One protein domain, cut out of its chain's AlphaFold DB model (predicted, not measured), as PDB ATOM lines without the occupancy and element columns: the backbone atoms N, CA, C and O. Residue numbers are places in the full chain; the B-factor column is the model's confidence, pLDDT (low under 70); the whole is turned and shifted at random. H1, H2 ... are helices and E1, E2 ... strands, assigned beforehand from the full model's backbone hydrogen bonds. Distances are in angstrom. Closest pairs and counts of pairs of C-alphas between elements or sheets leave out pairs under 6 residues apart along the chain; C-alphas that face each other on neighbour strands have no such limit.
ATOM      1  N   PRO A  24     -56.453 -26.238  41.377       91.00
ATOM      2  CA  PRO A  24     -56.197 -25.658  42.693       91.00
ATOM      3  C   PRO A  24     -56.042 -26.723  43.783       91.00
ATOM      4  O   PRO A  24     -56.886 -27.611  43.924       91.00
ATOM      5  N   ARG A  25     -54.988 -26.599  44.601       91.19
ATOM      6  CA  ARG A  25     -54.664 -27.541  45.691       91.19
ATOM      7  C   ARG A  25     -55.814 -27.710  46.688       91.19
ATOM      8  O   ARG A  25     -55.985 -28.795  47.232       91.19
ATOM      9  N   GLN A  26     -56.637 -26.677  46.868       91.44
ATOM     10  CA  GLN A  26     -57.828 -26.692  47.717       91.44
ATOM     11  C   GLN A  26     -58.781 -27.853  47.376       91.44
ATOM     12  O   GLN A  26     -59.309 -28.474  48.291       91.44
ATOM     13  N   LEU A  27     -58.941 -28.217  46.094       90.81
ATOM     14  CA  LEU A  27     -59.787 -29.349  45.679       90.81
ATOM     15  C   LEU A  27     -59.253 -30.720  46.120       90.81
ATOM     16  O   LEU A  27     -59.988 -31.708  46.114       90.81
ATOM     17  N   ILE A  28     -57.967 -30.800  46.447       89.69
ATOM     18  CA  ILE A  28     -57.286 -32.031  46.852       89.69
ATOM     19  C   ILE A  28     -57.189 -32.086  48.379       89.69
ATOM     20  O   ILE A  28     -57.491 -33.119  48.969       89.69
ATOM     21  N   THR A  29     -56.800 -30.977  49.013       90.25
ATOM     22  CA  THR A  29     -56.510 -30.910  50.452       90.25
ATOM     23  C   THR A  29     -57.752 -30.711  51.325       90.25
ATOM     24  O   THR A  29     -57.811 -31.272  52.415       90.25
ATOM     25  N   HIS A  30     -58.740 -29.920  50.894       91.19
ATOM     26  CA  HIS A  30     -59.832 -29.498  51.776       91.19
ATOM     27  C   HIS A  30     -60.955 -30.557  51.864       91.19
ATOM     28  O   HIS A  30     -61.421 -31.034  50.820       91.19
ATOM     29  N   PRO A  31     -61.455 -30.908  53.070       90.44
ATOM     30  CA  PRO A  31     -62.407 -32.008  53.259       90.44
ATOM     31  C   PRO A  31     -63.730 -31.811  52.507       90.44
ATOM     32  O   PRO A  31     -64.271 -32.781  51.983       90.44
ATOM     33  N   HIS A  32     -64.202 -30.570  52.351       89.06
ATOM     34  CA  HIS A  32     -65.411 -30.248  51.577       89.06
ATOM     35  C   HIS A  32     -65.346 -30.722  50.111       89.06
ATOM     36  O   HIS A  32     -66.367 -31.060  49.526       89.06
ATOM     37  N   PHE A  33     -64.149 -30.808  49.512       91.06
ATOM     38  CA  PHE A  33     -63.948 -31.278  48.132       91.06
ATOM     39  C   PHE A  33     -63.454 -32.734  48.055       91.06
ATOM     40  O   PHE A  33     -63.169 -33.250  46.970       91.06
ATOM     41  N   LYS A  34     -63.381 -33.435  49.195       90.62
ATOM     42  CA  LYS A  34     -63.087 -34.871  49.268       90.62
ATOM     43  C   LYS A  34     -64.094 -35.760  48.512       90.62
ATOM     44  O   LYS A  34     -63.608 -36.690  47.875       90.62
ATOM     45  N   PRO A  35     -65.425 -35.508  48.505       92.12
ATOM     46  CA  PRO A  35     -66.372 -36.376  47.797       92.12
ATOM     47  C   PRO A  35     -66.415 -36.170  46.271       92.12
ATOM     48  O   PRO A  35     -67.088 -36.938  45.590       92.12
ATOM     49  N   LEU A  36     -65.707 -35.178  45.710       93.62
ATOM     50  CA  LEU A  36     -65.599 -35.030  44.252       93.62
ATOM     51  C   LEU A  36     -64.757 -36.151  43.645       93.62
ATOM     52  O   LEU A  36     -63.649 -36.427  44.116       93.62
ATOM     53  N   SER A  37     -65.227 -36.696  42.524       95.00
ATOM     54  CA  SER A  37     -64.417 -37.577  41.684       95.00
ATOM     55  C   SER A  37     -63.157 -36.866  41.160       95.00
ATOM     56  O   SER A  37     -63.136 -35.651  40.946       95.00
ATOM     57  N   THR A  38     -62.084 -37.627  40.922       95.38
ATOM     58  CA  THR A  38     -60.831 -37.105  40.341       95.38
ATOM     59  C   THR A  38     -61.087 -36.397  39.008       95.38
ATOM     60  O   THR A  38     -60.566 -35.308  38.771       95.38
ATOM     61  N   ASP A  39     -61.973 -36.960  38.186       95.69
ATOM     62  CA  ASP A  39     -62.355 -36.402  36.889       95.69
ATOM     63  C   ASP A  39     -63.128 -35.082  37.027       95.69
ATOM     64  O   ASP A  39     -62.947 -34.192  36.203       95.69
ATOM     65  N   ALA A  40     -63.941 -34.901  38.078       95.88
ATOM     66  CA  ALA A  40     -64.594 -33.620  38.355       95.88
ATOM     67  C   ALA A  40     -63.572 -32.542  38.764       95.88
ATOM     68  O   ALA A  40     -63.681 -31.389  38.340       95.88
ATOM     69  N   LYS A  41     -62.530 -32.913  39.525       95.44
ATOM     70  CA  LYS A  41     -61.425 -32.002  39.890       95.44
ATOM     71  C   LYS A  41     -60.602 -31.591  38.664       95.44
ATOM     72  O   LYS A  41     -60.261 -30.415  38.530       95.44
ATOM     73  N   LEU A  42     -60.333 -32.533  37.756       95.25
ATOM     74  CA  LEU A  42     -59.695 -32.262  36.465       95.25
ATOM     75  C   LEU A  42     -60.574 -31.357  35.590       95.25
ATOM     76  O   LEU A  42     -60.108 -30.314  35.136       95.25
ATOM     77  N   LEU A  43     -61.855 -31.708  35.425       95.69
ATOM     78  CA  LEU A  43     -62.834 -30.941  34.653       95.69
ATOM     79  C   LEU A  43     -62.893 -29.485  35.121       95.69
ATOM     80  O   LEU A  43     -62.808 -28.583  34.293       95.69
ATOM     81  N   TYR A  44     -62.945 -29.229  36.429       95.62
ATOM     82  CA  TYR A  44     -62.903 -27.864  36.961       95.62
ATOM     83  C   TYR A  44     -61.629 -27.095  36.543       95.62
ATOM     84  O   TYR A  44     -61.719 -25.928  36.161       95.62
ATOM     85  N   GLY A  45     -60.457 -27.740  36.520       94.44
ATOM     86  CA  GLY A  45     -59.223 -27.142  35.985       94.44
ATOM     87  C   GLY A  45     -59.307 -26.795  34.488       94.44
ATOM     88  O   GLY A  45     -58.796 -25.759  34.058       94.44
ATOM     89  N   MET A  46     -60.009 -27.609  33.695       94.00
ATOM     90  CA  MET A  46     -60.272 -27.326  32.276       94.00
ATOM     91  C   MET A  46     -61.267 -26.168  32.094       94.00
ATOM     92  O   MET A  46     -61.059 -25.308  31.235       94.00
ATOM     93  N   LEU A  47     -62.308 -26.098  32.934       94.88
ATOM     94  CA  LEU A  47     -63.281 -24.998  32.950       94.88
ATOM     95  C   LEU A  47     -62.621 -23.665  33.337       94.88
ATOM     96  O   LEU A  47     -62.929 -22.645  32.723       94.88
ATOM     97  N   LEU A  48     -61.672 -23.660  34.282       93.94
ATOM     98  CA  LEU A  48     -60.865 -22.474  34.601       93.94
ATOM     99  C   LEU A  48     -60.038 -21.994  33.397       93.94
ATOM    100  O   LEU A  48     -60.005 -20.793  33.123       93.94
ATOM    101  N   ASN A  49     -59.412 -22.912  32.651       92.12
ATOM    102  CA  ASN A  49     -58.670 -22.551  31.440       92.12
ATOM    103  C   ASN A  49     -59.604 -21.913  30.390       92.12
ATOM    104  O   ASN A  49     -59.344 -20.807  29.912       92.12
ATOM    105  N   ARG A  50     -60.755 -22.545  30.114       93.12
ATOM    106  CA  ARG A  50     -61.789 -22.004  29.209       93.12
ATOM    107  C   ARG A  50     -62.353 -20.656  29.679       93.12
ATOM    108  O   ARG A  50     -62.574 -19.781  28.845       93.12
ATOM    109  N   MET A  51     -62.529 -20.450  30.985       94.12
ATOM    110  CA  MET A  51     -62.961 -19.165  31.550       94.12
ATOM    111  C   MET A  51     -61.926 -18.059  31.309       94.12
ATOM    112  O   MET A  51     -62.308 -16.946  30.957       94.12
ATOM    113  N   SER A  52     -60.625 -18.368  31.377       91.44
ATOM    114  CA  SER A  52     -59.575 -17.393  31.048       91.44
ATOM    115  C   SER A  52     -59.593 -16.948  29.574       91.44
ATOM    116  O   SER A  52     -59.267 -15.800  29.279       91.44
ATOM    117  N   LEU A  53     -60.014 -17.824  28.651       90.81
ATOM    118  CA  LEU A  53     -60.198 -17.493  27.231       90.81
ATOM    119  C   LEU A  53     -61.474 -16.671  26.999       90.81
ATOM    120  O   LEU A  53     -61.440 -15.657  26.312       90.81
ATOM    121  N   SER A  54     -62.584 -17.064  27.626       94.12
ATOM    122  CA  SER A  54     -63.854 -16.322  27.587       94.12
ATOM    123  C   SER A  54     -63.705 -14.880  28.103       94.12
ATOM    124  O   SER A  54     -64.198 -13.946  27.467       94.12
ATOM    125  N   ALA A  55     -62.939 -14.680  29.181       91.94
ATOM    126  CA  ALA A  55     -62.609 -13.357  29.707       91.94
ATOM    127  C   ALA A  55     -61.828 -12.494  28.699       91.94
ATOM    128  O   ALA A  55     -62.157 -11.327  28.501       91.94
ATOM    129  N   LYS A  56     -60.825 -13.067  28.016       93.25
ATOM    130  CA  LYS A  56     -60.072 -12.369  26.953       93.25
ATOM    131  C   LYS A  56     -60.962 -11.981  25.772       93.25
ATOM    132  O   LYS A  56     -60.753 -10.929  25.180       93.25
ATOM    133  N   ASN A  57     -61.962 -12.805  25.468       92.81
ATOM    134  CA  ASN A  57     -62.923 -12.554  24.400       92.81
ATOM    135  C   ASN A  57     -64.069 -11.606  24.824       92.81
ATOM    136  O   ASN A  57     -64.920 -11.295  23.995       92.81
ATOM    137  N   GLY A  58     -64.149 -11.189  26.097       92.00
ATOM    138  CA  GLY A  58     -65.194 -10.292  26.608       92.00
ATOM    139  C   GLY A  58     -66.566 -10.937  26.862       92.00
ATOM    140  O   GLY A  58     -67.576 -10.235  26.850       92.00
ATOM    141  N   TRP A  59     -66.649 -12.255  27.103       92.62
ATOM    142  CA  TRP A  59     -67.925 -12.984  27.266       92.62
ATOM    143  C   TRP A  59     -68.459 -12.806  28.699       92.62
ATOM    144  O   TRP A  59     -68.406 -13.697  29.549       92.62
ATOM    145  N   HIS A  60     -68.907 -11.581  28.976       93.12
ATOM    146  CA  HIS A  60     -69.343 -11.108  30.285       93.12
ATOM    147  C   HIS A  60     -70.867 -10.925  30.308       93.12
ATOM    148  O   HIS A  60     -71.483 -10.499  29.332       93.12
ATOM    149  N   ASP A  61     -71.490 -11.273  31.430       92.62
ATOM    150  CA  ASP A  61     -72.895 -10.985  31.721       92.62
ATOM    151  C   ASP A  61     -73.095  -9.496  32.068       92.62
ATOM    152  O   ASP A  61     -72.134  -8.799  32.395       92.62
ATOM    153  N   ASN A  62     -74.344  -9.016  32.098       91.44
ATOM    154  CA  ASN A  62     -74.681  -7.630  32.480       91.44
ATOM    155  C   ASN A  62     -74.146  -7.240  33.876       91.44
ATOM    156  O   ASN A  62     -73.962  -6.067  34.181       91.44
ATOM    157  N   THR A  63     -73.896  -8.239  34.723       91.81
ATOM    158  CA  THR A  63     -73.316  -8.123  36.069       91.81
ATOM    159  C   THR A  63     -71.778  -8.124  36.090       91.81
ATOM    160  O   THR A  63     -71.178  -8.211  37.159       91.81
ATOM    161  N   GLY A  64     -71.113  -8.103  34.929       90.88
ATOM    162  CA  GLY A  64     -69.654  -8.208  34.798       90.88
ATOM    163  C   GLY A  64     -69.086  -9.613  35.043       90.88
ATOM    164  O   GLY A  64     -67.872  -9.801  34.983       90.88
ATOM    165  N   ARG A  65     -69.937 -10.615  35.309       93.50
ATOM    166  CA  ARG A  65     -69.522 -12.007  35.546       93.50
ATOM    167  C   ARG A  65     -69.196 -12.710  34.230       93.50
ATOM    168  O   ARG A  65     -70.043 -12.783  33.342       93.50
ATOM    169  N   VAL A  66     -67.998 -13.278  34.130       95.38
ATOM    170  CA  VAL A  66     -67.566 -14.078  32.974       95.38
ATOM    171  C   VAL A  66     -68.334 -15.400  32.924       95.38
ATOM    172  O   VAL A  66     -68.414 -16.105  33.932       95.38
ATOM    173  N   TYR A  67     -68.865 -15.751  31.753       95.62
ATOM    174  CA  TYR A  67     -69.511 -17.043  31.507       95.62
ATOM    175  C   TYR A  67     -68.810 -17.812  30.387       95.62
ATOM    176  O   TYR A  67     -68.249 -17.238  29.455       95.62
ATOM    177  N   ILE A  68     -68.874 -19.137  30.446       96.00
ATOM    178  CA  ILE A  68     -68.471 -20.019  29.347       96.00
ATOM    179  C   ILE A  68     -69.692 -20.771  28.836       96.00
ATOM    180  O   ILE A  68     -70.581 -21.122  29.613       96.00
ATOM    181  N   TYR A  69     -69.722 -21.058  27.540       94.38
ATOM    182  CA  TYR A  69     -70.532 -22.163  27.044       94.38
ATOM    183  C   TYR A  69     -69.637 -23.393  27.032       94.38
ATOM    184  O   TYR A  69     -68.525 -23.352  26.510       94.38
ATOM    185  N   PHE A  70     -70.100 -24.456  27.683       93.38
ATOM    186  CA  PHE A  70     -69.396 -25.728  27.709       93.38
ATOM    187  C   PHE A  70     -70.430 -26.845  27.680       93.38
ATOM    188  O   PHE A  70     -71.133 -27.121  28.656       93.38
ATOM    189  N   THR A  71     -70.600 -27.420  26.498       93.81
ATOM    190  CA  THR A  71     -71.613 -28.428  26.209       93.81
ATOM    191  C   THR A  71     -71.204 -29.793  26.757       93.81
ATOM    192  O   THR A  71     -70.030 -30.096  26.960       93.81
ATOM    193  N   VAL A  72     -72.181 -30.686  26.937       95.00
ATOM    194  CA  VAL A  72     -71.904 -32.075  27.351       95.00
ATOM    195  C   VAL A  72     -71.008 -32.798  26.329       95.00
ATOM    196  O   VAL A  72     -70.242 -33.670  26.721       95.00
ATOM    197  N   LYS A  73     -71.063 -32.422  25.039       95.44
ATOM    198  CA  LYS A  73     -70.188 -32.968  23.986       95.44
ATOM    199  C   LYS A  73     -68.727 -32.573  24.217       95.44
ATOM    200  O   LYS A  73     -67.871 -33.449  24.225       95.44
ATOM    201  N   GLU A  74     -68.463 -31.301  24.507       95.12
ATOM    202  CA  GLU A  74     -67.108 -30.827  24.821       95.12
ATOM    203  C   GLU A  74     -66.570 -31.447  26.120       95.12
ATOM    204  O   GLU A  74     -65.395 -31.785  26.179       95.12
ATOM    205  N   VAL A  75     -67.412 -31.684  27.139       95.81
ATOM    206  CA  VAL A  75     -67.009 -32.446  28.345       95.81
ATOM    207  C   VAL A  75     -66.620 -33.887  27.987       95.81
ATOM    208  O   VAL A  75     -65.629 -34.404  28.506       95.81
ATOM    209  N   CYS A  76     -67.390 -34.547  27.113       96.75
ATOM    210  CA  CYS A  76     -67.089 -35.897  26.637       96.75
ATOM    211  C   CYS A  76     -65.741 -35.965  25.912       96.75
ATOM    212  O   CYS A  76     -64.967 -36.878  26.179       96.75
ATOM    213  N   GLU A  77     -65.456 -35.000  25.038       95.56
ATOM    214  CA  GLU A  77     -64.197 -34.899  24.288       95.56
ATOM    215  C   GLU A  77     -63.017 -34.544  25.207       95.56
ATOM    216  O   GLU A  77     -61.974 -35.186  25.144       95.56
ATOM    217  N   ALA A  78     -63.204 -33.592  26.124       92.50
ATOM    218  CA  ALA A  78     -62.171 -33.104  27.039       92.50
ATOM    219  C   ALA A  78     -61.712 -34.145  28.075       92.50
ATOM    220  O   ALA A  78     -60.528 -34.215  28.394       92.50
ATOM    221  N   ILE A  79     -62.641 -34.946  28.610       93.50
ATOM    222  CA  ILE A  79     -62.363 -35.983  29.623       93.50
ATOM    223  C   ILE A  79     -62.258 -37.389  28.990       93.50
ATOM    224  O   ILE A  79     -61.934 -38.357  29.676       93.50
ATOM    225  N   GLY A  80     -62.556 -37.544  27.695       94.75
ATOM    226  CA  GLY A  80     -62.595 -38.850  27.026       94.75
ATOM    227  C   GLY A  80     -63.685 -39.779  27.577       94.75
ATOM    228  O   GLY A  80     -63.459 -40.977  27.742       94.75
ATOM    229  N   CYS A  81     -64.862 -39.245  27.930       95.25
ATOM    230  CA  CYS A  81     -65.894 -39.990  28.661       95.25
ATOM    231  C   CYS A  81     -67.272 -40.016  27.985       95.25
ATOM    232  O   CYS A  81     -67.676 -39.088  27.293       95.25
ATOM    233  N   GLY A  82     -68.043 -41.083  28.223       97.19
ATOM    234  CA  GLY A  82     -69.408 -41.209  27.705       97.19
ATOM    235  C   GLY A  82     -70.386 -40.191  28.312       97.19
ATOM    236  O   GLY A  82     -70.248 -39.793  29.470       97.19
ATOM    237  N   ARG A  83     -71.429 -39.823  27.551       97.12
ATOM    238  CA  ARG A  83     -72.424 -38.779  27.895       97.12
ATOM    239  C   ARG A  83     -72.964 -38.869  29.326       97.12
ATOM    240  O   ARG A  83     -73.066 -37.853  30.007       97.12
ATOM    241  N   ASN A  84     -73.273 -40.074  29.803       97.00
ATOM    242  CA  ASN A  84     -73.805 -40.285  31.152       97.00
ATOM    243  C   ASN A  84     -72.792 -39.916  32.247       97.00
ATOM    244  O   ASN A  84     -73.178 -39.350  33.266       97.00
ATOM    245  N   LYS A  85     -71.498 -40.184  32.026       96.69
ATOM    246  CA  LYS A  85     -70.422 -39.787  32.944       96.69
ATOM    247  C   LYS A  85     -70.222 -38.271  32.902       96.69
ATOM    248  O   LYS A  85     -70.274 -37.649  33.953       96.69
ATOM    249  N   ALA A  86     -70.146 -37.663  31.715       96.81
ATOM    250  CA  ALA A  86     -70.065 -36.205  31.561       96.81
ATOM    251  C   ALA A  86     -71.203 -35.455  32.286       96.81
ATOM    252  O   ALA A  86     -70.957 -34.475  32.987       96.81
ATOM    253  N   MET A  87     -72.448 -35.942  32.186       96.06
ATOM    254  CA  MET A  87     -73.586 -35.366  32.917       96.06
ATOM    255  C   MET A  87     -73.463 -35.507  34.442       96.06
ATOM    256  O   MET A  87     -73.886 -34.600  35.157       96.06
ATOM    257  N   ARG A  88     -72.883 -36.608  34.947       96.19
ATOM    258  CA  ARG A  88     -72.613 -36.797  36.384       96.19
ATOM    259  C   ARG A  88     -71.513 -35.859  36.879       96.19
ATOM    260  O   ARG A  88     -71.744 -35.173  37.864       96.19
ATOM    261  N   LEU A  89     -70.402 -35.732  36.151       96.56
ATOM    262  CA  LEU A  89     -69.313 -34.805  36.497       96.56
ATOM    263  C   LEU A  89     -69.797 -33.348  36.548       96.56
ATOM    264  O   LEU A  89     -69.486 -32.623  37.490       96.56
ATOM    265  N   LEU A  90     -70.616 -32.925  35.577       95.31
ATOM    266  CA  LEU A  90     -71.251 -31.604  35.622       95.31
ATOM    267  C   LEU A  90     -72.195 -31.453  36.825       95.31
ATOM    268  O   LEU A  90     -72.241 -30.376  37.406       95.31
ATOM    269  N   ALA A  91     -72.939 -32.495  37.205       95.62
ATOM    270  CA  ALA A  91     -73.845 -32.455  38.356       95.62
ATOM    271  C   ALA A  91     -73.113 -32.451  39.715       95.62
ATOM    272  O   ALA A  91     -73.591 -31.804  40.639       95.62
ATOM    273  N   GLU A  92     -71.962 -33.123  39.832       96.00
ATOM    274  CA  GLU A  92     -71.090 -33.098  41.023       96.00
ATOM    275  C   GLU A  92     -70.514 -31.696  41.286       96.00
ATOM    276  O   GLU A  92     -70.353 -31.286  42.438       96.00
ATOM    277  N   LEU A  93     -70.218 -30.945  40.220       95.12
ATOM    278  CA  LEU A  93     -69.700 -29.577  40.307       95.12
ATOM    279  C   LEU A  93     -70.804 -28.517  40.461       95.12
ATOM    280  O   LEU A  93     -70.534 -27.450  41.012       95.12
ATOM    281  N   ASP A  94     -72.008 -28.767  39.943       95.12
ATOM    282  CA  ASP A  94     -73.095 -27.784  39.883       95.12
ATOM    283  C   ASP A  94     -73.709 -27.473  41.257       95.12
ATOM    284  O   ASP A  94     -73.735 -28.301  42.169       95.12
ATOM    285  N   THR A  95     -74.247 -26.261  41.387       92.44
ATOM    286  CA  THR A  95     -74.882 -25.761  42.619       92.44
ATOM    287  C   THR A  95     -76.213 -26.475  42.908       92.44
ATOM    288  O   THR A  95     -76.644 -26.523  44.052       92.44
ATOM    289  N   SER A  96     -76.867 -27.063  41.896       88.12
ATOM    290  CA  SER A  96     -78.184 -27.706  42.053       88.12
ATOM    291  C   SER A  96     -78.158 -29.110  42.674       88.12
ATOM    292  O   SER A  96     -79.170 -29.554  43.215       88.12
ATOM    293  N   LYS A  97     -77.042 -29.838  42.545       88.44
ATOM    294  CA  LYS A  97     -76.931 -31.270  42.901       88.44
ATOM    295  C   LYS A  97     -75.653 -31.639  43.647       88.44
ATOM    296  O   LYS A  97     -75.587 -32.734  44.200       88.44
ATOM    297  N   GLY A  98     -74.643 -30.781  43.597       88.69
ATOM    298  CA  GLY A  98     -73.304 -31.062  44.081       88.69
ATOM    299  C   GLY A  98     -72.768 -29.918  44.927       88.69
ATOM    300  O   GLY A  98     -73.494 -29.314  45.711       88.69
ATOM    301  N   ILE A  99     -71.475 -29.639  44.784       89.31
ATOM    302  CA  ILE A  99     -70.734 -28.792  45.734       89.31
ATOM    303  C   ILE A  99     -70.806 -27.292  45.379       89.31
ATOM    304  O   ILE A  99     -70.358 -26.443  46.143       89.31
ATOM    305  N   GLY A 100     -71.369 -26.933  44.220       93.00
ATOM    306  CA  GLY A 100     -71.516 -25.530  43.817       93.00
ATOM    307  C   GLY A 100     -70.217 -24.835  43.404       93.00
ATOM    308  O   GLY A 100     -70.064 -23.634  43.609       93.00
ATOM    309  N   LEU A 101     -69.292 -25.569  42.778       94.19
ATOM    310  CA  LEU A 101     -68.119 -24.997  42.099       94.19
ATOM    311  C   LEU A 101     -68.474 -24.347  40.755       94.19
ATOM    312  O   LEU A 101     -67.757 -23.461  40.283       94.19
ATOM    313  N   ILE A 102     -69.577 -24.773  40.136       95.81
ATOM    314  CA  ILE A 102     -70.152 -24.135  38.951       95.81
ATOM    315  C   ILE A 102     -71.633 -23.823  39.164       95.81
ATOM    316  O   ILE A 102     -72.304 -24.394  40.027       95.81
ATOM    317  N   GLU A 103     -72.143 -22.906  38.356       95.00
ATOM    318  CA  GLU A 103     -73.556 -22.548  38.289       95.00
ATOM    319  C   GLU A 103     -73.988 -22.528  36.825       95.00
ATOM    320  O   GLU A 103     -73.364 -21.862  35.995       95.00
ATOM    321  N   ARG A 104     -75.031 -23.295  36.500       94.38
ATOM    322  CA  ARG A 104     -75.543 -23.436  35.132       94.38
ATOM    323  C   ARG A 104     -76.871 -22.707  34.973       94.38
ATOM    324  O   ARG A 104     -77.877 -23.104  35.556       94.38
ATOM    325  N   VAL A 105     -76.890 -21.683  34.126       93.75
ATOM    326  CA  VAL A 105     -78.082 -20.884  33.821       93.75
ATOM    327  C   VAL A 105     -78.571 -21.210  32.411       93.75
ATOM    328  O   VAL A 105     -77.875 -20.974  31.420       93.75
ATOM    329  N   LYS A 106     -79.791 -21.748  32.320       93.56
ATOM    330  CA  LYS A 106     -80.452 -22.052  31.043       93.56
ATOM    331  C   LYS A 106     -80.892 -20.762  30.352       93.56
ATOM    332  O   LYS A 106     -81.547 -19.929  30.969       93.56
ATOM    333  N   GLN A 107     -80.586 -20.627  29.064       90.88
ATOM    334  CA  GLN A 107     -80.952 -19.442  28.269       90.88
ATOM    335  C   GLN A 107     -82.302 -19.546  27.541       90.88
ATOM    336  O   GLN A 107     -82.751 -18.569  26.945       90.88
ATOM    337  N   GLY A 108     -82.912 -20.731  27.519       91.31
ATOM    338  CA  GLY A 108     -84.091 -21.047  26.712       91.31
ATOM    339  C   GLY A 108     -83.907 -22.345  25.926       91.31
ATOM    340  O   GLY A 108     -82.950 -23.085  26.147       91.31
ATOM    341  N   GLN A 109     -84.831 -22.639  25.012       87.62
ATOM    342  CA  GLN A 109     -84.719 -23.796  24.117       87.62
ATOM    343  C   GLN A 109     -83.705 -23.523  22.994       87.62
ATOM    344  O   GLN A 109     -83.546 -22.386  22.555       87.62
ATOM    345  N   GLY A 110     -82.995 -24.562  22.541       88.75
ATOM    346  CA  GLY A 110     -82.023 -24.490  21.438       88.75
ATOM    347  C   GLY A 110     -80.704 -23.762  21.741       88.75
ATOM    348  O   GLY A 110     -79.736 -23.952  21.009       88.75
ATOM    349  N   LYS A 111     -80.629 -22.976  22.820       91.00
ATOM    350  CA  LYS A 111     -79.416 -22.262  23.241       91.00
ATOM    351  C   LYS A 111     -78.613 -23.069  24.275       91.00
ATOM    352  O   LYS A 111     -79.224 -23.699  25.139       91.00
ATOM    353  N   PRO A 112     -77.268 -23.055  24.222       91.62
ATOM    354  CA  PRO A 112     -76.435 -23.689  25.241       91.62
ATOM    355  C   PRO A 112     -76.546 -22.973  26.599       91.62
ATOM    356  O   PRO A 112     -76.766 -21.765  26.675       91.62
ATOM    357  N   ASP A 113     -76.365 -23.722  27.688       93.94
ATOM    358  CA  ASP A 113     -76.365 -23.160  29.044       93.94
ATOM    359  C   ASP A 113     -75.160 -22.228  29.252       93.94
ATOM    360  O   ASP A 113     -74.031 -22.580  28.893       93.94
ATOM    361  N   ARG A 114     -75.366 -21.082  29.918       94.81
ATOM    362  CA  ARG A 114     -74.249 -20.304  30.479       94.81
ATOM    363  C   ARG A 114     -73.733 -21.023  31.716       94.81
ATOM    364  O   ARG A 114     -74.495 -21.254  32.653       94.81
ATOM    365  N   VAL A 115     -72.444 -21.332  31.739       96.12
ATOM    366  CA  VAL A 115     -71.759 -21.878  32.910       96.12
ATOM    367  C   VAL A 115     -70.916 -20.771  33.536       96.12
ATOM    368  O   VAL A 115     -70.034 -20.207  32.889       96.12
ATOM    369  N   PHE A 116     -71.178 -20.469  34.801       96.25
ATOM    370  CA  PHE A 116     -70.361 -19.577  35.616       96.25
ATOM    371  C   PHE A 116     -69.455 -20.425  36.512       96.25
ATOM    372  O   PHE A 116     -69.935 -21.311  37.223       96.25
TER     373      PHE A 116
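Overview. This is residues 24 to 116 of the 295 residues of the protein "RepA_N domain-containing protein" of Pseudoflavonifractor sp. 60 (UniProt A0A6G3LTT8). Three helices packed crosswise make one side of the domain: H3 and H4 sit at the first end of the long helix H2, and a small two-strand hairpin, E1 and E2, lies beside H2. The short helix H1 is near the first end of H2, and residues 57 to 71, with no named element, fold back from the far end of H2 to H3. The printed part has 93 residues with four named helices and then two named strands, in the order H1, H2, H3, H4, E1, E2; the strands form one antiparallel sheet, E1 - E2. The class is mostly helix. The whole is compact, with a radius of gyration of the C-alphas of 13.2 A, and rounded, with spans of 34 by 26 by 22 A.

Arrangement. H1, residues 26 to 29, is close to but not clearly touching H2, residues 38 to 56; their closest C-alphas, Leu 27 and Lys 41, are 6.6 A apart. H2 touches H3, residues 72 to 79, with residues 39 to 43 alone, closest at the C-alphas of Leu 43 and Ile 79, 7.1 A; they run opposite ways at a steep tilt of 69 degrees, only just short of perpendicular. H2 touches H4, residues 83 to 93, with residues 39 to 44 alone, about perpendicular at 78 degrees, the closest C-alphas being Ala 40 and Leu 89, 5.2 A. H3 and H4 touch, about perpendicular at 85 degrees, with the C-alphas of Cys 76 and Ala 86 closest at 5.8 A. The packing of the helices is mostly crossed, with 0 of 3 touching pairs at a shallow tilt. The closest C-alphas of H4 and E1, residues 102 to 105, are Leu 93 and Ile 102, 5.6 A. E1 and E2, residues 114 to 116, form an antiparallel hairpin at 152 degrees, with N 105 and O 114 at 2.8 A and N 116 and O 103 at 2.9 A, within hydrogen-bond range. Residues 68 to 69 make a short antiparallel pairing with residues 114 to 115 of E2. H2 and E2 are near each other. In H2, H3 and H4 every O i to N i+4 pair is within hydrogen-bond range; H1 is too short for such a pair.

Along the chain. H1 begins at C-alpha 26, (-57.828, -26.692, 47.717), and is 5.2 A long. H2 is 28.1 A from first to last C-alpha, H3 10.6 A and H4 15.7 A. E1 is 10.0 A long, and E2, 6.5 A, ends at C-alpha 116, (-70.361, -19.577, 35.616).

Size, cuts and confidence. The C-alphas farthest apart, Thr 29 and Gln 109, are 39.2 A apart. The printed part has no cut. The link from H2 to H3 is long. Mean pLDDT of the printed part is 93.5, and no printed residue is under 70.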